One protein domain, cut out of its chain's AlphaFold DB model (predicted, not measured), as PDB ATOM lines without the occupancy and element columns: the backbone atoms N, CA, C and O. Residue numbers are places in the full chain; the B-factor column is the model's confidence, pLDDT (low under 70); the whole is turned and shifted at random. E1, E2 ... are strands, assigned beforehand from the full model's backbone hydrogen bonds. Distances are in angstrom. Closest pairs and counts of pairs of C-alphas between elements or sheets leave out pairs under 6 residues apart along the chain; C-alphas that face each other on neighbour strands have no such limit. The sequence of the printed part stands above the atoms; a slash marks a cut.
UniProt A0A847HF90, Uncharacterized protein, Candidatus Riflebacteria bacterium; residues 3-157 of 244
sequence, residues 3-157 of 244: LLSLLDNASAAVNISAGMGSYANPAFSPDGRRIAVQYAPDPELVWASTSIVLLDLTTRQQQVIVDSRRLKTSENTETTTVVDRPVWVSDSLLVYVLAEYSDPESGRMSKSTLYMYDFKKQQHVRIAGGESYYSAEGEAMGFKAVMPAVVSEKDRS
ATOM      1  N   LEU A   3       3.046 -22.958  56.312       87.44
ATOM      2  CA  LEU A   3       1.863 -22.285  56.827       87.44
ATOM      3  C   LEU A   3       1.677 -22.660  58.294       87.44
ATOM      4  O   LEU A   3       1.664 -23.843  58.628       87.44
ATOM      5  N   LEU A   4       1.519 -21.656  59.150       87.06
ATOM      6  CA  LEU A   4       1.199 -21.829  60.561       87.06
ATOM      7  C   LEU A   4      -0.204 -21.270  60.810       87.06
ATOM      8  O   LEU A   4      -0.455 -20.100  60.531       87.06
ATOM      9  N   SER A   5      -1.109 -22.108  61.317       83.38
ATOM     10  CA  SER A   5      -2.397 -21.640  61.836       83.38
ATOM     11  C   SER A   5      -2.179 -20.921  63.168       83.38
ATOM     12  O   SER A   5      -1.317 -21.324  63.940       83.38
ATOM     13  N   LEU A   6      -2.944 -19.869  63.448       82.31
ATOM     14  CA  LEU A   6      -2.907 -19.168  64.741       82.31
ATOM     15  C   LEU A   6      -4.173 -19.408  65.576       82.31
ATOM     16  O   LEU A   6      -4.376 -18.740  66.582       82.31
ATOM     17  N   LEU A   7      -5.033 -20.343  65.157       79.56
ATOM     18  CA  LEU A   7      -6.293 -20.630  65.851       79.56
ATOM     19  C   LEU A   7      -6.079 -21.288  67.223       79.56
ATOM     20  O   LEU A   7      -6.889 -21.079  68.117       79.56
ATOM     21  N   ASP A   8      -4.971 -22.017  67.396       72.44
ATOM     22  CA  ASP A   8      -4.633 -22.722  68.633       72.44
ATOM     23  C   ASP A   8      -3.211 -22.384  69.104       72.44
ATOM     24  O   ASP A   8      -2.294 -22.230  68.291       72.44
ATOM     25  N   ASN A   9      -3.004 -22.383  70.429       65.69
ATOM     26  CA  ASN A   9      -1.722 -22.098  71.097       65.69
ATOM     27  C   ASN A   9      -0.567 -23.052  70.710       65.69
ATOM     28  O   ASN A   9       0.579 -22.798  71.072       65.69
ATOM     29  N   ALA A  10      -0.851 -24.150  70.003       66.44
ATOM     30  CA  ALA A  10       0.125 -25.160  69.595       66.44
ATOM     31  C   ALA A  10      -0.137 -25.661  68.164       66.44
ATOM     32  O   ALA A  10      -0.332 -26.852  67.925       66.44
ATOM     33  N   SER A  11      -0.162 -24.749  67.195       77.69
ATOM     34  CA  SER A  11      -0.285 -25.136  65.789       77.69
ATOM     35  C   SER A  11       1.056 -25.614  65.224       77.69
ATOM     36  O   SER A  11       2.093 -24.981  65.416       77.69
ATOM     37  N   ALA A  12       1.045 -26.731  64.497       84.81
ATOM     38  CA  ALA A  12       2.214 -27.182  63.750       84.81
ATOM     39  C   ALA A  12       2.346 -26.389  62.441       84.81
ATOM     40  O   ALA A  12       1.360 -26.153  61.740       84.81
ATOM     41  N   ALA A  13       3.574 -26.015  62.082       88.50
ATOM     42  CA  ALA A  13       3.857 -25.456  60.768       88.50
ATOM     43  C   ALA A  13       3.766 -26.562  59.700       88.50
ATOM     44  O   ALA A  13       4.446 -27.584  59.788       88.50
ATOM     45  N   VAL A  14       2.948 -26.354  58.670       88.62
ATOM     46  CA  VAL A  14       2.727 -27.316  57.582       88.62
ATOM     47  C   VAL A  14       3.488 -26.870  56.342       88.62
ATOM     48  O   VAL A  14       3.314 -25.744  55.881       88.62
ATOM     49  N   ASN A  15       4.309 -27.749  55.761       88.56
ATOM     50  CA  ASN A  15       4.926 -27.466  54.467       88.56
ATOM     51  C   ASN A  15       3.862 -27.504  53.357       88.56
ATOM     52  O   ASN A  15       3.220 -28.533  53.134       88.56
ATOM     53  N   ILE A  16       3.700 -26.391  52.646       87.62
ATOM     54  CA  ILE A  16       2.686 -26.217  51.596       87.62
ATOM     55  C   ILE A  16       3.283 -26.129  50.187       87.62
ATOM     56  O   ILE A  16       2.581 -25.815  49.232       87.62
ATOM     57  N   SER A  17       4.579 -26.403  50.030       83.75
ATOM     58  CA  SER A  17       5.280 -26.234  48.754       83.75
ATOM     59  C   SER A  17       6.420 -27.234  48.578       83.75
ATOM     60  O   SER A  17       7.049 -27.623  49.557       83.75
ATOM     61  N   ALA A  18       6.791 -27.543  47.337       73.38
ATOM     62  CA  ALA A  18       7.955 -28.386  47.036       73.38
ATOM     63  C   ALA A  18       9.327 -27.695  47.252       73.38
ATOM     64  O   ALA A  18      10.359 -28.287  46.961       73.38
ATOM     65  N   GLY A  19       9.349 -26.458  47.764       71.50
ATOM     66  CA  GLY A  19      10.530 -25.588  47.833       71.50
ATOM     67  C   GLY A  19      10.250 -24.276  47.103       71.50
ATOM     68  O   GLY A  19       9.639 -24.291  46.041       71.50
ATOM     69  N   MET A  20      10.584 -23.132  47.708       66.25
ATOM     70  CA  MET A  20      10.246 -21.803  47.160       66.25
ATOM     71  C   MET A  20      11.408 -20.805  47.238       66.25
ATOM     72  O   MET A  20      11.183 -19.601  47.180       66.25
ATOM     73  N   GLY A  21      12.646 -21.297  47.334       64.69
ATOM     74  CA  GLY A  21      13.806 -20.419  47.451       64.69
ATOM     75  C   GLY A  21      13.805 -19.581  48.733       64.69
ATOM     76  O   GLY A  21      13.024 -19.823  49.660       64.69
ATOM     77  N   SER A  22      14.698 -18.600  48.788       66.75
ATOM     78  CA  SER A  22      14.797 -17.602  49.857       66.75
ATOM     79  C   SER A  22      13.947 -16.352  49.548       66.75
ATOM     80  O   SER A  22      13.504 -16.146  48.421       66.75
ATOM     81  N   TYR A  23      13.704 -15.514  50.566       71.00
ATOM     82  CA  TYR A  23      13.080 -14.179  50.439       71.00
ATOM     83  C   TYR A  23      11.611 -14.136  49.969       71.00
ATOM     84  O   TYR A  23      11.175 -13.169  49.365       71.00
ATOM     85  N   ALA A  24      10.797 -15.143  50.291       71.38
ATOM     86  CA  ALA A  24       9.527 -15.371  49.594       71.38
ATOM     87  C   ALA A  24       8.433 -14.274  49.660       71.38
ATOM     88  O   ALA A  24       7.474 -14.383  48.902       71.38
ATOM     89  N   ASN A  25       8.526 -13.263  50.540       86.00
ATOM     90  CA  ASN A  25       7.561 -12.152  50.707       86.00
ATOM     91  C   ASN A  25       6.101 -12.524  50.329       86.00
ATOM     92  O   ASN A  25       5.587 -12.046  49.314       86.00
ATOM     93  N   PRO A  26       5.457 -13.444  51.079       89.75
ATOM     94  CA  PRO A  26       4.192 -14.043  50.672       89.75
ATOM     95  C   PRO A  26       3.010 -13.084  50.832       89.75
ATOM     96  O   PRO A  26       2.914 -12.353  51.814       89.75
ATOM     97  N   ALA A  27       2.057 -13.168  49.908       91.50
ATOM     98  CA  ALA A  27       0.795 -12.446  49.960       91.50
ATOM     99  C   ALA A  27      -0.375 -13.372  49.616       91.50
ATOM    100  O   ALA A  27      -0.431 -13.950  48.526       91.50
ATOM    101  N   PHE A  28      -1.325 -13.493  50.542       91.81
ATOM    102  CA  PHE A  28      -2.554 -14.259  50.341       91.81
ATOM    103  C   PHE A  28      -3.503 -13.530  49.395       91.81
ATOM    104  O   PHE A  28      -3.687 -12.315  49.505       91.81
ATOM    105  N   SER A  29      -4.125 -14.279  48.485       92.94
ATOM    106  CA  SER A  29      -5.240 -13.768  47.696       92.94
ATOM    107  C   SER A  29      -6.418 -13.397  48.601       92.94
ATOM    108  O   SER A  29      -6.550 -13.960  49.689       92.94
ATOM    109  N   PRO A  30      -7.305 -12.477  48.176       89.81
ATOM    110  CA  PRO A  30      -8.438 -12.057  49.002       89.81
ATOM    111  C   PRO A  30      -9.382 -13.205  49.388       89.81
ATOM    112  O   PRO A  30      -9.975 -13.175  50.460       89.81
ATOM    113  N   ASP A  31      -9.503 -14.226  48.535       89.44
ATOM    114  CA  ASP A  31     -10.261 -15.456  48.798       89.44
ATOM    115  C   ASP A  31      -9.503 -16.501  49.645       89.44
ATOM    116  O   ASP A  31     -10.052 -17.561  49.950       89.44
ATOM    117  N   GLY A  32      -8.240 -16.238  49.991       90.88
ATOM    118  CA  GLY A  32      -7.377 -17.124  50.769       90.88
ATOM    119  C   GLY A  32      -6.952 -18.413  50.057       90.88
ATOM    120  O   GLY A  32      -6.333 -19.263  50.688       90.88
ATOM    121  N   ARG A  33      -7.270 -18.598  48.769       93.50
ATOM    122  CA  ARG A  33      -7.002 -19.855  48.043       93.50
ATOM    123  C   ARG A  33      -5.617 -19.927  47.416       93.50
ATOM    124  O   ARG A  33      -5.138 -21.019  47.109       93.50
ATOM    125  N   ARG A  34      -4.982 -18.777  47.192       95.12
ATOM    126  CA  ARG A  34      -3.686 -18.662  46.526       95.12
ATOM    127  C   ARG A  34      -2.725 -17.828  47.357       95.12
ATOM    128  O   ARG A  34      -3.131 -16.921  48.082       95.12
ATOM    129  N   ILE A  35      -1.437 -18.097  47.194       94.25
ATOM    130  CA  ILE A  35      -0.363 -17.255  47.718       94.25
ATOM    131  C   ILE A  35       0.486 -16.798  46.538       94.25
ATOM    132  O   ILE A  35       0.998 -17.621  45.784       94.25
ATOM    133  N   ALA A  36       0.632 -15.487  46.376       94.94
ATOM    134  CA  ALA A  36       1.655 -14.915  45.516       94.94
ATOM    135  C   ALA A  36       2.934 -14.752  46.334       94.94
ATOM    136  O   ALA A  36       2.884 -14.282  47.468       94.94
ATOM    137  N   VAL A  37       4.068 -15.135  45.769       92.81
ATOM    138  CA  VAL A  37       5.365 -15.070  46.444       92.81
ATOM    139  C   VAL A  37       6.432 -14.513  45.518       92.81
ATOM    140  O   VAL A  37       6.333 -14.646  44.297       92.81
ATOM    141  N   GLN A  38       7.485 -13.959  46.100       92.12
ATOM    142  CA  GLN A  38       8.775 -13.921  45.435       92.12
ATOM    143  C   GLN A  38       9.384 -15.333  45.440       92.12
ATOM    144  O   GLN A  38       9.276 -16.075  46.413       92.12
ATOM    145  N   TYR A  39      10.027 -15.713  44.346       90.50
ATOM    146  CA  TYR A  39      10.831 -16.921  44.234       90.50
ATOM    147  C   TYR A  39      12.231 -16.540  43.767       90.50
ATOM    148  O   TYR A  39      12.364 -15.906  42.721       90.50
ATOM    149  N   ALA A  40      13.255 -16.944  44.515       87.56
ATOM    150  CA  ALA A  40      14.658 -16.859  44.120       87.56
ATOM    151  C   ALA A  40      15.216 -18.292  44.017       87.56
ATOM    152  O   ALA A  40      15.257 -18.984  45.034       87.56
ATOM    153  N   PRO A  41      15.578 -18.785  42.818       79.69
ATOM    154  CA  PRO A  41      15.949 -20.190  42.630       79.69
ATOM    155  C   PRO A  41      17.217 -20.597  43.379       79.69
ATOM    156  O   PRO A  41      17.329 -21.749  43.790       79.69
ATOM    157  N   ASP A  42      18.147 -19.663  43.542       80.50
ATOM    158  CA  ASP A  42      19.428 -19.884  44.193       80.50
ATOM    159  C   ASP A  42      19.480 -19.077  45.501       80.50
ATOM    160  O   ASP A  42      19.411 -17.846  45.455       80.50
ATOM    161  N   PRO A  43      19.536 -19.733  46.674       74.88
ATOM    162  CA  PRO A  43      19.622 -19.041  47.951       74.88
ATOM    163  C   PRO A  43      21.013 -18.461  48.245       74.88
ATOM    164  O   PRO A  43      21.109 -17.626  49.144       74.88
ATOM    165  N   GLU A  44      22.059 -18.889  47.534       79.44
ATOM    166  CA  GLU A  44      23.434 -18.397  47.693       79.44
ATOM    167  C   GLU A  44      23.687 -17.138  46.855       79.44
ATOM    168  O   GLU A  44      24.552 -16.333  47.194       79.44
ATOM    169  N   LEU A  45      22.898 -16.927  45.796       76.94
ATOM    170  CA  LEU A  45      22.959 -15.732  44.958       76.94
ATOM    171  C   LEU A  45      21.844 -14.749  45.317       76.94
ATOM    172  O   LEU A  45      20.677 -14.923  44.949       76.94
ATOM    173  N   VAL A  46      22.217 -13.666  46.001       74.44
ATOM    174  CA  VAL A  46      21.285 -12.624  46.442       74.44
ATOM    175  C   VAL A  46      20.510 -12.052  45.249       74.44
ATOM    176  O   VAL A  46      21.051 -11.385  44.371       74.44
ATOM    177  N   TRP A  47      19.203 -12.322  45.239       73.94
ATOM    178  CA  TRP A  47      18.214 -11.780  44.299       73.94
ATOM    179  C   TRP A  47      18.485 -12.033  42.806       73.94
ATOM    180  O   TRP A  47      17.915 -11.356  41.943       73.94
ATOM    181  N   ALA A  48      19.278 -13.049  42.471       75.38
ATOM    182  CA  ALA A  48      19.476 -13.447  41.086       75.38
ATOM    183  C   ALA A  48      18.226 -14.157  40.529       75.38
ATOM    184  O   ALA A  48      17.684 -15.081  41.132       75.38
ATOM    185  N   SER A  49      17.783 -13.757  39.330       84.69
ATOM    186  CA  SER A  49      16.726 -14.451  38.566       84.69
ATOM    187  C   SER A  49      15.390 -14.628  39.303       84.69
ATOM    188  O   SER A  49      14.726 -15.660  39.173       84.69
ATOM    189  N   THR A  50      14.989 -13.629  40.090       92.31
ATOM    190  CA  THR A  50      13.736 -13.707  40.854       92.31
ATOM    191  C   THR A  50      12.491 -13.803  39.966       92.31
ATOM    192  O   THR A  50      12.454 -13.347  38.822       92.31
ATOM    193  N   SER A  51      11.434 -14.399  40.501       94.12
ATOM    194  CA  SER A  51      10.131 -14.524  39.849       94.12
ATOM    195  C   SER A  51       9.005 -14.254  40.839       94.12
ATOM    196  O   SER A  51       9.184 -14.433  42.040       94.12
ATOM    197  N   ILE A  52       7.830 -13.866  40.342       95.31
ATOM    198  CA  ILE A  52       6.594 -13.946  41.119       95.31
ATOM    199  C   ILE A  52       5.902 -15.261  40.773       95.31
ATOM    200  O   ILE A  52       5.579 -15.517  39.607       95.31
ATOM    201  N   VAL A  53       5.679 -16.089  41.791       94.44
ATOM    202  CA  VAL A  53       5.037 -17.404  41.670       94.44
ATOM    203  C   VAL A  53       3.701 -17.387  42.400       94.44
ATOM    204  O   VAL A  53       3.602 -16.903  43.524       94.44
ATOM    205  N   LEU A  54       2.671 -17.931  41.758       94.69
ATOM    206  CA  LEU A  54       1.419 -18.285  42.408       94.69
ATOM    207  C   LEU A  54       1.472 -19.725  42.891       94.69
ATOM    208  O   LEU A  54       1.735 -20.630  42.104       94.69
ATOM    209  N   LEU A  55       1.163 -19.922  44.165       94.25
ATOM    210  CA  LEU A  55       0.888 -21.215  44.769       94.25
ATOM    211  C   LEU A  55      -0.619 -21.349  44.983       94.25
ATOM    212  O   LEU A  55      -1.215 -20.538  45.691       94.25
ATOM    213  N   ASP A  56      -1.226 -22.382  44.409       94.00
ATOM    214  CA  ASP A  56      -2.594 -22.786  44.726       94.00
ATOM    215  C   ASP A  56      -2.588 -23.694  45.964       94.00
ATOM    216  O   ASP A  56      -1.913 -24.722  45.984       94.00
ATOM    217  N   LEU A  57      -3.320 -23.327  47.016       92.00
ATOM    218  CA  LEU A  57      -3.274 -24.054  48.290       92.00
ATOM    219  C   LEU A  57      -4.050 -25.376  48.275       92.00
ATOM    220  O   LEU A  57      -3.803 -26.230  49.125       92.00
ATOM    221  N   THR A  58      -4.958 -25.565  47.317       91.44
ATOM    222  CA  THR A  58      -5.767 -26.789  47.211       91.44
ATOM    223  C   THR A  58      -5.003 -27.864  46.449       91.44
ATOM    224  O   THR A  58      -4.859 -28.995  46.906       91.44
ATOM    225  N   THR A  59      -4.483 -27.496  45.284       92.44
ATOM    226  CA  THR A  59      -3.790 -28.397  44.356       92.44
ATOM    227  C   THR A  59      -2.286 -28.459  44.603       92.44
ATOM    228  O   THR A  59      -1.624 -29.363  44.097       92.44
ATOM    229  N   ARG A  60      -1.737 -27.501  45.366       89.88
ATOM    230  CA  ARG A  60      -0.295 -27.287  45.581       89.88
ATOM    231  C   ARG A  60       0.485 -26.994  44.300       89.88
ATOM    232  O   ARG A  60       1.715 -27.066  44.298       89.88
ATOM    233  N   GLN A  61      -0.208 -26.657  43.212       91.75
ATOM    234  CA  GLN A  61       0.434 -26.284  41.961       91.75
ATOM    235  C   GLN A  61       1.098 -24.914  42.078       91.75
ATOM    236  O   GLN A  61       0.567 -23.997  42.707       91.75
ATOM    237  N   GLN A  62       2.266 -24.793  41.450       91.75
ATOM    238  CA  GLN A  62       3.032 -23.558  41.363       91.75
ATOM    239  C   GLN A  62       3.063 -23.064  39.918       91.75
ATOM    240  O   GLN A  62       3.333 -23.837  38.998       91.75
ATOM    241  N   GLN A  63       2.830 -21.770  39.723       93.19
ATOM    242  CA  GLN A  63       2.863 -21.125  38.415       93.19
ATOM    243  C   GLN A  63       3.675 -19.833  38.476       93.19
ATOM    244  O   GLN A  63       3.337 -18.915  39.220       93.19
ATOM    245  N   VAL A  64       4.711 -19.722  37.643       93.62
ATOM    246  CA  VAL A  64       5.411 -18.449  37.423       93.62
ATOM    247  C   VAL A  64       4.497 -17.518  36.627       93.62
ATOM    248  O   VAL A  64       4.083 -17.858  35.518       93.62
ATOM    249  N   ILE A  65       4.190 -16.345  37.181       95.12
ATOM    250  CA  ILE A  65       3.368 -15.317  36.518       95.12
ATOM    251  C   ILE A  65       4.192 -14.106  36.069       95.12
ATOM    252  O   ILE A  65       3.804 -13.409  35.135       95.12
ATOM    253  N   VAL A  66       5.346 -13.881  36.701       95.12
ATOM    254  CA  VAL A  66       6.324 -12.858  36.320       95.12
ATOM    255  C   VAL A  66       7.721 -13.452  36.487       95.12
ATOM    256  O   VAL A  66       8.017 -14.004  37.540       95.12
ATOM    257  N   ASP A  67       8.576 -13.328  35.474       93.19
ATOM    258  CA  ASP A  67       9.973 -13.790  35.490       93.19
ATOM    259  C   ASP A  67      10.877 -12.590  35.201       93.19
ATOM    260  O   ASP A  67      10.772 -12.011  34.114       93.19
ATOM    261  N   SER A  68      11.739 -12.197  36.150       92.00
ATOM    262  CA  SER A  68      12.557 -10.985  36.006       92.00
ATOM    263  C   SER A  68      13.479 -11.034  34.788       92.00
ATOM    264  O   SER A  68      13.714 -10.001  34.167       92.00
ATOM    265  N   ARG A  69      13.905 -12.228  34.360       88.44
ATOM    266  CA  ARG A  69      14.778 -12.429  33.187       88.44
ATOM    267  C   ARG A  69      14.084 -12.125  31.862       88.44
ATOM    268  O   ARG A  69      14.741 -11.963  30.839       88.44
ATOM    269  N   ARG A  70      12.748 -12.102  31.857       89.38
ATOM    270  CA  ARG A  70      11.933 -11.796  30.672       89.38
ATOM    271  C   ARG A  70      11.532 -10.327  30.606       89.38
ATOM    272  O   ARG A  70      10.919  -9.915  29.623       89.38
ATOM    273  N   LEU A  71      11.839  -9.549  31.642       86.50
ATOM    274  CA  LEU A  71      11.483  -8.142  31.710       86.50
ATOM    275  C   LEU A  71      12.622  -7.293  31.156       86.50
ATOM    276  O   LEU A  71      13.767  -7.428  31.563       86.50
ATOM    277  N   LYS A  72      12.285  -6.391  30.235       73.25
ATOM    278  CA  LYS A  72      13.193  -5.330  29.794       73.25
ATOM    279  C   LYS A  72      12.905  -4.088  30.625       73.25
ATOM    280  O   LYS A  72      11.783  -3.583  30.581       73.25
ATOM    281  N   THR A  73      13.882  -3.616  31.385       71.44
ATOM    282  CA  THR A  73      13.682  -2.527  32.353       71.44
ATOM    283  C   THR A  73      14.505  -1.287  32.007       71.44
ATOM    284  O   THR A  73      13.960  -0.178  31.996       71.44
ATOM    285  N   SER A  74      15.776  -1.472  31.650       69.88
ATOM    286  CA  SER A  74      16.709  -0.454  31.162       69.88
ATOM    287  C   SER A  74      17.722  -1.087  30.191       69.88
ATOM    288  O   SER A  74      17.771  -2.309  30.046       69.88
ATOM    289  N   GLU A  75      18.509  -0.262  29.496       67.88
ATOM    290  CA  GLU A  75      19.660  -0.734  28.704       67.88
ATOM    291  C   GLU A  75      20.889  -1.039  29.578       67.88
ATOM    292  O   GLU A  75      21.881  -1.566  29.080       67.88
ATOM    293  N   ASN A  76      20.840  -0.723  30.878       68.50
ATOM    294  CA  ASN A  76      21.964  -0.925  31.782       68.50
ATOM    295  C   ASN A  76      22.076  -2.403  32.185       68.50
ATOM    296  O   ASN A  76      21.401  -2.878  33.105       68.50
ATOM    297  N   THR A  77      22.971  -3.118  31.508       70.62
ATOM    298  CA  THR A  77      23.219  -4.547  31.725       70.62
ATOM    299  C   THR A  77      23.999  -4.860  33.004       70.62
ATOM    300  O   THR A  77      24.154  -6.032  33.328       70.62
ATOM    301  N   GLU A  78      24.490  -3.854  33.735       83.88
ATOM    302  CA  GLU A  78      25.249  -4.038  34.984       83.88
ATOM    303  C   GLU A  78      24.351  -4.110  36.229       83.88
ATOM    304  O   GLU A  78      24.837  -4.241  37.350       83.88
ATOM    305  N   THR A  79      23.031  -4.012  36.058       88.06
ATOM    306  CA  THR A  79      22.086  -4.087  37.175       88.06
ATOM    307  C   THR A  79      21.500  -5.483  37.346       88.06
ATOM    308  O   THR A  79      21.250  -6.216  36.388       88.06
ATOM    309  N   THR A  80      21.205  -5.845  38.593       89.69
ATOM    310  CA  THR A  80      20.410  -7.036  38.905       89.69
ATOM    311  C   THR A  80      18.932  -6.669  38.925       89.69
ATOM    312  O   THR A  80      18.496  -5.849  39.739       89.69
ATOM    313  N   THR A  81      18.154  -7.291  38.036       91.44
ATOM    314  CA  THR A  81      16.702  -7.085  37.955       91.44
ATOM    315  C   THR A  81      15.959  -8.034  38.890       91.44
ATOM    316  O   THR A  81      16.024  -9.262  38.754       91.44
ATOM    317  N   VAL A  82      15.181  -7.444  39.793       92.69
ATOM    318  CA  VAL A  82      14.460  -8.135  40.857       92.69
ATOM    319  C   VAL A  82      12.966  -7.855  40.747       92.69
ATOM    320  O   VAL A  82      12.550  -6.699  40.673       92.69
ATOM    321  N   VAL A  83      12.152  -8.907  40.779       94.56
ATOM    322  CA  VAL A  83      10.712  -8.811  41.032       94.56
ATOM    323  C   VAL A  83      10.418  -9.267  42.450       94.56
ATOM    324  O   VAL A  83      10.920 -10.299  42.892       94.56
ATOM    325  N   ASP A  84       9.645  -8.475  43.183       92.56
ATOM    326  CA  ASP A  84       9.448  -8.683  44.617       92.56
ATOM    327  C   ASP A  84       8.119  -8.093  45.115       92.56
ATOM    328  O   ASP A  84       7.440  -7.351  44.402       92.56
ATOM    329  N   ARG A  85       7.779  -8.390  46.373       92.19
ATOM    330  CA  ARG A  85       6.694  -7.808  47.172       92.19
ATOM    331  C   ARG A  85       5.362  -7.821  46.431       92.19
ATOM    332  O   ARG A  85       4.792  -6.754  46.182       92.19
ATOM    333  N   PRO A  86       4.876  -9.014  46.052       95.44
ATOM    334  CA  PRO A  86       3.539  -9.131  45.511       95.44
ATOM    335  C   PRO A  86       2.518  -8.679  46.564       95.44
ATOM    336  O   PRO A  86       2.633  -9.018  47.737       95.44
ATOM    337  N   VAL A  87       1.504  -7.929  46.148       93.88
ATOM    338  CA  VAL A  87       0.374  -7.522  46.988       93.88
ATOM    339  C   VAL A  87      -0.904  -7.640  46.177       93.88
ATOM    340  O   VAL A  87      -1.010  -7.109  45.070       93.88
ATOM    341  N   TRP A  88      -1.894  -8.332  46.727       93.12
ATOM    342  CA  TRP A  88      -3.176  -8.504  46.060       93.12
ATOM    343  C   TRP A  88      -4.007  -7.230  46.130       93.12
ATOM    344  O   TRP A  88      -4.331  -6.731  47.204       93.12
ATOM    345  N   VAL A  89      -4.388  -6.732  44.956       90.69
ATOM    346  CA  VAL A  89      -5.362  -5.652  44.819       90.69
ATOM    347  C   VAL A  89      -6.765  -6.223  44.726       90.69
ATOM    348  O   VAL A  89      -7.679  -5.641  45.293       90.69
ATOM    349  N   SER A  90      -6.964  -7.330  44.012       89.31
ATOM    350  CA  SER A  90      -8.227  -8.071  43.894       89.31
ATOM    351  C   SER A  90      -7.962  -9.496  43.419       89.31
ATOM    352  O   SER A  90      -6.837  -9.807  43.055       89.31
ATOM    353  N   ASP A  91      -8.987 -10.346  43.323       89.81
ATOM    354  CA  ASP A  91      -8.828 -11.722  42.816       89.81
ATOM    355  C   ASP A  91      -8.244 -11.797  41.392       89.81
ATOM    356  O   ASP A  91      -7.748 -12.847  40.975       89.81
ATOM    357  N   SER A  92      -8.295 -10.682  40.650       91.75
ATOM    358  CA  SER A  92      -7.784 -10.551  39.285       91.75
ATOM    359  C   SER A  92      -6.637  -9.552  39.122       91.75
ATOM    360  O   SER A  92      -6.154  -9.411  38.001       91.75
ATOM    361  N   LEU A  93      -6.193  -8.872  40.185       93.62
ATOM    362  CA  LEU A  93      -5.144  -7.853  40.111       93.62
ATOM    363  C   LEU A  93      -4.102  -8.043  41.214       93.62
ATOM    364  O   LEU A  93      -4.436  -8.089  42.401       93.62
ATOM    365  N   LEU A  94      -2.834  -8.065  40.813       95.62
ATOM    366  CA  LEU A  94      -1.678  -8.130  41.702       95.62
ATOM    367  C   LEU A  94      -0.760  -6.939  41.437       95.62
ATOM    368  O   LEU A  94      -0.439  -6.659  40.288       95.62
ATOM    369  N   VAL A  95      -0.306  -6.255  42.478       95.94
ATOM    370  CA  VAL A  95       0.798  -5.295  42.379       95.94
ATOM    371  C   VAL A  95       2.094  -5.988  42.770       95.94
ATOM    372  O   VAL A  95       2.093  -6.810  43.678       95.94
ATOM    373  N   TYR A  96       3.193  -5.666  42.101       96.62
ATOM    374  CA  TYR A  96       4.529  -6.116  42.481       96.62
ATOM    375  C   TYR A  96       5.565  -5.018  42.208       96.62
ATOM    376  O   TYR A  96       5.318  -4.075  41.447       96.62
ATOM    377  N   VAL A  97       6.725  -5.134  42.845       95.94
ATOM    378  CA  VAL A  97       7.886  -4.264  42.642       95.94
ATOM    379  C   VAL A  97       8.774  -4.859  41.558       95.94
ATOM    380  O   VAL A  97       9.120  -6.033  41.629       95.94
ATOM    381  N   LEU A  98       9.189  -4.037  40.600       95.50
ATOM    382  CA  LEU A  98      10.299  -4.292  39.688       95.50
ATOM    383  C   LEU A  98      11.437  -3.329  40.033       95.50
ATOM    384  O   LEU A  98      11.301  -2.117  39.839       95.50
ATOM    385  N   ALA A  99      12.529  -3.861  40.572       93.38
ATOM    386  CA  ALA A  99      13.682  -3.099  41.028       93.38
ATOM    387  C   ALA A  99      14.946  -3.464  40.245       93.38
ATOM    388  O   ALA A  99      15.144  -4.619  39.877       93.38
ATOM    389  N   GLU A 100      15.803  -2.471  40.034       92.56
ATOM    390  CA  GLU A 100      17.158  -2.645  39.515       92.56
ATOM    391  C   GLU A 100      18.139  -2.284  40.632       92.56
ATOM    392  O   GLU A 100      18.089  -1.181  41.195       92.56
ATOM    393  N   TYR A 101      19.010  -3.228  40.974       90.31
ATOM    394  CA  TYR A 101      20.073  -3.035  41.954       90.31
ATOM    395  C   TYR A 101      21.405  -2.897  41.229       90.31
ATOM    396  O   TYR A 101      21.785  -3.781  40.467       90.31
ATOM    397  N   SER A 102      22.111  -1.795  41.480       89.62
ATOM    398  CA  SER A 102      23.498  -1.630  41.026       89.62
ATOM    399  C   SER A 102      24.472  -2.428  41.892       89.62
ATOM    400  O   SER A 102      25.572  -2.733  41.460       89.62
ATOM    401  N   ASP A 103      24.076  -2.720  43.132       88.19
ATOM    402  CA  ASP A 103      24.815  -3.574  44.056       88.19
ATOM    403  C   ASP A 103      23.799  -4.274  44.983       88.19
ATOM    404  O   ASP A 103      23.283  -3.649  45.920       88.19
ATOM    405  N   PRO A 104      23.423  -5.530  44.677       84.75
ATOM    406  CA  PRO A 104      22.488  -6.316  45.482       84.75
ATOM    407  C   PRO A 104      22.961  -6.550  46.919       84.75
ATOM    408  O   PRO A 104      22.142  -6.515  47.836       84.75
ATOM    409  N   GLU A 105      24.264  -6.726  47.133       85.31
ATOM    410  CA  GLU A 105      24.835  -7.067  48.443       85.31
ATOM    411  C   GLU A 105      24.671  -5.915  49.440       85.31
ATOM    412  O   GLU A 105      24.238  -6.111  50.580       85.31
ATOM    413  N   SER A 106      24.931  -4.680  48.996       84.06
ATOM    414  CA  SER A 106      24.679  -3.482  49.811       84.06
ATOM    415  C   SER A 106      23.222  -3.007  49.776       84.06
ATOM    416  O   SER A 106      22.846  -2.094  50.516       84.06
ATOM    417  N   GLY A 107      22.378  -3.606  48.929       84.38
ATOM    418  CA  GLY A 107      20.999  -3.172  48.709       84.38
ATOM    419  C   GLY A 107      20.887  -1.844  47.950       84.38
ATOM    420  O   GLY A 107      19.845  -1.180  48.017       84.38
ATOM    421  N   ARG A 108      21.935  -1.430  47.225       87.44
ATOM    422  CA  ARG A 108      21.943  -0.177  46.463       87.44
ATOM    423  C   ARG A 108      21.061  -0.299  45.225       87.44
ATOM    424  O   ARG A 108      21.416  -0.913  44.219       87.44
ATOM    425  N   MET A 109      19.904   0.345  45.307       89.94
ATOM    426  CA  MET A 109      18.876   0.341  44.272       89.94
ATOM    427  C   MET A 109      18.950   1.600  43.396       89.94
ATOM    428  O   MET A 109      18.819   2.729  43.895       89.94
ATOM    429  N   SER A 110      19.100   1.405  42.085       89.81
ATOM    430  CA  SER A 110      19.122   2.475  41.076       89.81
ATOM    431  C   SER A 110      17.713   2.861  40.625       89.81
ATOM    432  O   SER A 110      17.417   4.043  40.445       89.81
ATOM    433  N   LYS A 111      16.809   1.880  40.527       92.56
ATOM    434  CA  LYS A 111      15.448   2.060  40.010       92.56
ATOM    435  C   LYS A 111      14.458   1.169  40.740       92.56
ATOM    436  O   LYS A 111      14.778   0.038  41.094       92.56
ATOM    437  N   SER A 112      13.239   1.659  40.944       94.88
ATOM    438  CA  SER A 112      12.152   0.838  41.480       94.88
ATOM    439  C   SER A 112      10.801   1.312  40.997       94.88
ATOM    440  O   SER A 112      10.455   2.489  41.135       94.88
ATOM    441  N   THR A 113      10.043   0.390  40.426       95.62
ATOM    442  CA  THR A 113       8.768   0.668  39.779       95.62
ATOM    443  C   THR A 113       7.725  -0.326  40.262       95.62
ATOM    444  O   THR A 113       7.962  -1.531  40.271       95.62
ATOM    445  N   LEU A 114       6.544   0.167  40.616       96.19
ATOM    446  CA  LEU A 114       5.380  -0.674  40.854       96.19
ATOM    447  C   LEU A 114       4.717  -1.000  39.519       96.19
ATOM    448  O   LEU A 114       4.454  -0.107  38.703       96.19
ATOM    449  N   TYR A 115       4.409  -2.276  39.337       95.94
ATOM    450  CA  TYR A 115       3.625  -2.792  38.224       95.94
ATOM    451  C   TYR A 115       2.355  -3.444  38.753       95.94
ATOM    452  O   TYR A 115       2.371  -4.086  39.799       95.94
ATOM    453  N   MET A 116       1.263  -3.299  38.010       95.31
ATOM    454  CA  MET A 116       0.022  -4.027  38.246       95.31
ATOM    455  C   MET A 116      -0.140  -5.095  37.171       95.31
ATOM    456  O   MET A 116      -0.204  -4.761  35.991       95.31
ATOM    457  N   TYR A 117      -0.203  -6.356  37.585       95.75
ATOM    458  CA  TYR A 117      -0.478  -7.524  36.761       95.75
ATOM    459  C   TYR A 117      -1.975  -7.856  36.783       95.75
ATOM    460  O   TYR A 117      -2.569  -8.037  37.848       95.75
ATOM    461  N   ASP A 118      -2.574  -7.948  35.600       94.94
ATOM    462  CA  ASP A 118      -3.953  -8.373  35.372       94.94
ATOM    463  C   ASP A 118      -3.972  -9.852  34.973       94.94
ATOM    464  O   ASP A 118      -3.519 -10.221  33.888       94.94
ATOM    465  N   PHE A 119      -4.530 -10.699  35.842       93.62
ATOM    466  CA  PHE A 119      -4.603 -12.145  35.616       93.62
ATOM    467  C   PHE A 119      -5.481 -12.533  34.426       93.62
ATOM    468  O   PHE A 119      -5.243 -13.569  33.810       93.62
ATOM    469  N   LYS A 120      -6.497 -11.728  34.099       93.50
ATOM    470  CA  LYS A 120      -7.412 -12.016  32.988       93.50
ATOM    471  C   LYS A 120      -6.754 -11.692  31.654       93.50
ATOM    472  O   LYS A 120      -6.924 -12.436  30.696       93.50
ATOM    473  N   LYS A 121      -6.017 -10.582  31.599       94.94
ATOM    474  CA  LYS A 121      -5.330 -10.127  30.382       94.94
ATOM    475  C   LYS A 121      -3.933 -10.718  30.221       94.94
ATOM    476  O   LYS A 121      -3.382 -10.631  29.131       94.94
ATOM    477  N   GLN A 122      -3.363 -11.267  31.293       93.25
ATOM    478  CA  GLN A 122      -1.959 -11.681  31.376       93.25
ATOM    479  C   GLN A 122      -1.001 -10.552  30.980       93.25
ATOM    480  O   GLN A 122      -0.006 -10.748  30.285       93.25
ATOM    481  N   GLN A 123      -1.334  -9.343  31.419       93.06
ATOM    482  CA  GLN A 123      -0.596  -8.129  31.106       93.06
ATOM    483  C   GLN A 123      -0.217  -7.418  32.387       93.06
ATOM    484  O   GLN A 123      -0.963  -7.425  33.362       93.06
ATOM    485  N   HIS A 124       0.926  -6.751  32.349       92.75
ATOM    486  CA  HIS A 124       1.347  -5.844  33.398       92.75
ATOM    487  C   HIS A 124       1.441  -4.409  32.892       92.75
ATOM    488  O   HIS A 124       1.833  -4.153  31.756       92.75
ATOM    489  N   VAL A 125       1.091  -3.461  33.747       92.88
ATOM    490  CA  VAL A 125       1.207  -2.033  33.451       92.88
ATOM    491  C   VAL A 125       1.990  -1.347  34.555       92.88
ATOM    492  O   VAL A 125       1.811  -1.648  35.735       92.88
ATOM    493  N   ARG A 126       2.871  -0.421  34.176       93.38
ATOM    494  CA  ARG A 126       3.570   0.443  35.129       93.38
ATOM    495  C   ARG A 126       2.555   1.375  35.784       93.38
ATOM    496  O   ARG A 126       1.822   2.060  35.077       93.38
ATOM    497  N   ILE A 127       2.553   1.444  37.115       93.75
ATOM    498  CA  ILE A 127       1.627   2.311  37.861       93.75
ATOM    499  C   ILE A 127       2.344   3.424  38.629       93.75
ATOM    500  O   ILE A 127       1.834   4.539  38.673       93.75
ATOM    501  N   ALA A 128       3.540   3.197  39.187       94.25
ATOM    502  CA  ALA A 128       4.271   4.214  39.956       94.25
ATOM    503  C   ALA A 128       5.779   3.942  40.014       94.25
ATOM    504  O   ALA A 128       6.207   2.812  39.818       94.25
ATOM    505  N   GLY A 129       6.575   4.965  40.336       94.19
ATOM    506  CA  GLY A 129       8.025   4.841  40.490       94.19
ATOM    507  C   GLY A 129       8.795   4.855  39.175       94.19
ATOM    508  O   GLY A 129       8.217   5.063  38.107       94.19
ATOM    509  N   GLY A 130      10.103   4.659  39.269       93.25
ATOM    510  CA  GLY A 130      11.081   4.763  38.199       93.25
ATOM    511  C   GLY A 130      12.465   5.006  38.787       93.25
ATOM    512  O   GLY A 130      12.825   4.432  39.819       93.25
ATOM    513  N   GLU A 131      13.237   5.845  38.111       91.50
ATOM    514  CA  GLU A 131      14.513   6.346  38.613       91.50
ATOM    515  C   GLU A 131      14.279   7.511  39.576       91.50
ATOM    516  O   GLU A 131      13.240   8.179  39.544       91.50
ATOM    517  N   SER A 132      15.267   7.747  40.433       87.75
ATOM    518  CA  SER A 132      15.387   8.993  41.175       87.75
ATOM    519  C   SER A 132      16.738   9.607  40.857       87.75
ATOM    520  O   SER A 132      17.763   8.935  40.969       87.75
ATOM    521  N   TYR A 133      16.713  10.867  40.455       85.31
ATOM    522  CA  TYR A 133      17.873  11.634  40.027       85.31
ATOM    523  C   TYR A 133      17.705  13.086  40.476       85.31
ATOM    524  O   TYR A 133      16.673  13.449  41.036       85.31
ATOM    525  N   TYR A 134      18.721  13.906  40.246       85.19
ATOM    526  CA  TYR A 134      18.655  15.341  40.492       85.19
ATOM    527  C   TYR A 134      18.677  16.083  39.154       85.19
ATOM    528  O   TYR A 134      19.324  15.623  38.210       85.19
ATOM    529  N   SER A 135      17.941  17.192  39.049       85.19
ATOM    530  CA  SER A 135      18.058  18.104  37.909       85.19
ATOM    531  C   SER A 135      19.442  18.770  37.891       85.19
ATOM    532  O   SER A 135      20.223  18.633  38.838       85.19
ATOM    533  N   ALA A 136      19.754  19.514  36.826       87.31
ATOM    534  CA  ALA A 136      21.000  20.280  36.752       87.31
ATOM    535  C   ALA A 136      21.101  21.333  37.875       87.31
ATOM    536  O   ALA A 136      22.194  21.662  38.328       87.31
ATOM    537  N   GLU A 137      19.956  21.810  38.356       90.62
ATOM    538  CA  GLU A 137      19.791  22.772  39.445       90.62
ATOM    539  C   GLU A 137      19.816  22.109  40.836       90.62
ATOM    540  O   GLU A 137      19.731  22.797  41.850       90.62
ATOM    541  N   GLY A 138      19.949  20.779  40.903       83.44
ATOM    542  CA  GLY A 138      19.997  20.026  42.156       83.44
ATOM    543  C   GLY A 138      18.628  19.690  42.751       83.44
ATOM    544  O   GLY A 138      18.560  19.232  43.891       83.44
ATOM    545  N   GLU A 139      17.533  19.873  42.009       84.19
ATOM    546  CA  GLU A 139      16.195  19.503  42.477       84.19
ATOM    547  C   GLU A 139      15.972  17.995  42.363       84.19
ATOM    548  O   GLU A 139      16.321  17.377  41.358       84.19
ATOM    549  N   ALA A 140      15.374  17.376  43.384       81.25
ATOM    550  CA  ALA A 140      15.080  15.949  43.352       81.25
ATOM    551  C   ALA A 140      13.956  15.640  42.347       81.25
ATOM    552  O   ALA A 140      12.815  16.073  42.508       81.25
ATOM    553  N   MET A 141      14.271  14.820  41.349       85.81
ATOM    554  CA  MET A 141      13.379  14.422  40.267       85.81
ATOM    555  C   MET A 141      13.104  12.918  40.298       85.81
ATOM    556  O   MET A 141      13.940  12.093  40.686       85.81
ATOM    557  N   GLY A 142      11.896  12.554  39.864       91.06
ATOM    558  CA  GLY A 142      11.434  11.171  39.916       91.06
ATOM    559  C   GLY A 142      11.371  10.618  41.343       91.06
ATOM    560  O   GLY A 142      11.482  11.340  42.333       91.06
ATOM    561  N   PHE A 143      11.126   9.318  41.453       94.50
ATOM    562  CA  PHE A 143      11.215   8.575  42.706       94.50
ATOM    563  C   PHE A 143      11.225   7.075  42.416       94.50
ATOM    564  O   PHE A 143      10.594   6.597  41.471       94.50
ATOM    565  N   LYS A 144      11.879   6.318  43.292       95.62
ATOM    566  CA  LYS A 144      11.780   4.857  43.341       95.62
ATOM    567  C   LYS A 144      10.560   4.497  44.188       95.62
ATOM    568  O   LYS A 144      10.444   4.982  45.308       95.62
ATOM    569  N   ALA A 145       9.641   3.686  43.675       95.62
ATOM    570  CA  ALA A 145       8.455   3.268  44.423       95.62
ATOM    571  C   ALA A 145       8.664   1.880  45.027       95.62
ATOM    572  O   ALA A 145       8.914   0.921  44.303       95.62
ATOM    573  N   VAL A 146       8.542   1.777  46.347       94.19
ATOM    574  CA  VAL A 146       8.844   0.559  47.106       94.19
ATOM    575  C   VAL A 146       7.791   0.286  48.169       94.19
ATOM    576  O   VAL A 146       6.978   1.144  48.503       94.19
ATOM    577  N   MET A 147       7.857  -0.914  48.744       93.38
ATOM    578  CA  MET A 147       7.072  -1.298  49.916       93.38
ATOM    579  C   MET A 147       5.548  -1.144  49.726       93.38
ATOM    580  O   MET A 147       4.905  -0.492  50.550       93.38
ATOM    581  N   PRO A 148       4.966  -1.696  48.640       94.50
ATOM    582  CA  PRO A 148       3.537  -1.574  48.405       94.50
ATOM    583  C   PRO A 148       2.734  -2.261  49.516       94.50
ATOM    584  O   PRO A 148       3.140  -3.300  50.034       94.50
ATOM    585  N   ALA A 149       1.571  -1.703  49.832       92.25
ATOM    586  CA  ALA A 149       0.543  -2.325  50.656       92.25
ATOM    587  C   ALA A 149      -0.840  -1.873  50.176       92.25
ATOM    588  O   ALA A 149      -0.987  -0.778  49.634       92.25
ATOM    589  N   VAL A 150      -1.867  -2.699  50.359       88.50
ATOM    590  CA  VAL A 150      -3.242  -2.349  49.977       88.50
ATOM    591  C   VAL A 150      -4.059  -2.086  51.229       88.50
ATOM    592  O   VAL A 150      -4.088  -2.902  52.146       88.50
ATOM    593  N   VAL A 151      -4.754  -0.952  51.237       81.75
ATOM    594  CA  VAL A 151      -5.782  -0.646  52.230       81.75
ATOM    595  C   VAL A 151      -7.132  -1.008  51.639       81.75
ATOM    596  O   VAL A 151      -7.483  -0.560  50.545       81.75
ATOM    597  N   SER A 152      -7.890  -1.806  52.387       65.12
ATOM    598  CA  SER A 152      -9.316  -1.997  52.158       65.12
ATOM    599  C   SER A 152     -10.065  -1.337  53.309       65.12
ATOM    600  O   SER A 152     -10.177  -1.914  54.389       65.12
ATOM    601  N   GLU A 153     -10.574  -0.130  53.084       62.28
ATOM    602  CA  GLU A 153     -11.520   0.482  54.014       62.28
ATOM    603  C   GLU A 153     -12.868  -0.263  53.953       62.28
ATOM    604  O   GLU A 153     -13.155  -1.009  53.004       62.28
ATOM    605  N   LYS A 154     -13.705  -0.090  54.988       53.69
ATOM    606  CA  LYS A 154     -15.041  -0.714  55.092       53.69
ATOM    607  C   LYS A 154     -15.930  -0.446  53.864       53.69
ATOM    608  O   LYS A 154     -16.845  -1.224  53.606       53.69
ATOM    609  N   ASP A 155     -15.654   0.615  53.108       48.69
ATOM    610  CA  ASP A 155     -16.414   1.061  51.936       48.69
ATOM    611  C   ASP A 155     -15.920   0.492  50.588       48.69
ATOM    612  O   ASP A 155     -16.485   0.809  49.541       48.69
ATOM    613  N   ARG A 156     -14.915  -0.398  50.598       50.53
ATOM    614  CA  ARG A 156     -14.299  -1.023  49.408       50.53
ATOM    615  C   ARG A 156     -13.490  -0.071  48.518       50.53
ATOM    616  O   ARG A 156     -13.047  -0.515  47.453       50.53
ATOM    617  N   SER A 157     -13.240   1.178  48.919       60.25
ATOM    618  CA  SER A 157     -12.298   2.037  48.198       60.25
ATOM    619  C   SER A 157     -10.872   1.502  48.404       60.25
ATOM    620  O   SER A 157     -10.238   1.650  49.447       60.25
TER     621      SER A 157
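This is residues 3 to 157 of the 244 residues of an uncharacterized protein of Candidatus Riflebacteria bacterium (UniProt A0A847HF90). A strongly twisted and curled sheet of five strands, E4 to E8, makes the main wall, and a small sheet of three strands, E1 to E3, packs on it near its edge strand E4, so that the two sheets form a sandwich only partly face to face. E9 packs on E4, E5, E6 and E7, while the loop at residues 3 to 33 and the E7 to E8 hairpin reach to opposite ends of the longest axis. The printed part has 155 residues with no named helix and nine named strands, E1 to E9 in order; the sheets run E4 - E5 - E6 - E7 - E8 and E1 - E2 - E3, both all antiparallel. The class is all strand, though under half of the residues, 75 of 155, are in named strands. The whole is compact, with a radius of gyration of the C-alphas of 17.1 A and spans of 59 by 44 by 34 A.

In the large sheet, E4 is residues 80 to 90, 29.1 A long, from C-alpha 80 at (20.410, -7.036, 38.905); E5 is 93 to 103, 30.5 A; E6 is 108 to 118, 29.3 A; E7 is 123 to 134, 31.8 A; and E8 is 140 to 142. In the small sheet, E1 is residues 34 to 39, beginning at C-alpha 34 at (-3.686, -18.662, 46.526); E2 is 51 to 56 and E3 is 62 to 67. E9 is residues 144 to 152, 23.9 A, ending at C-alpha 152 at (-9.316, -1.997, 52.158).

E4 to E8 form a meander, each strand the antiparallel neighbour of the one before, with N 84 and O 97 at 2.9 A, N 98 and O 113 at 2.8 A, N 114 and O 128 at 2.8 A, and N 133 and O 141 at 3.0 A. E6 bends by 56 degrees at residue 111. The pairing is staggered: E7 pairs with E6 over residues 123 to 131 and with E8 over 132 to 134. E1 to E3 form a second meander, with N 37 and O 53 at 2.9 A and N 54 and O 63 at 2.8 A. The closest C-alphas of E1 and E4 are those of Gln 38 and Asp 84, 5.3 A apart. E9 pairs with no named strand; its closest C-alphas to E7 are Ala 145 and Gly 129, 4.3 A apart.

The C-alphas of Ala 10 and Glu 137 are the two farthest apart, at 59.9 A. The printed part has no cut. The links E1 to E2 and E3 to E4 are long. Mean pLDDT of the printed part is 86.6; residues 9 to 10, 20 to 22, 74 to 76 and 152 to 157 are under 70.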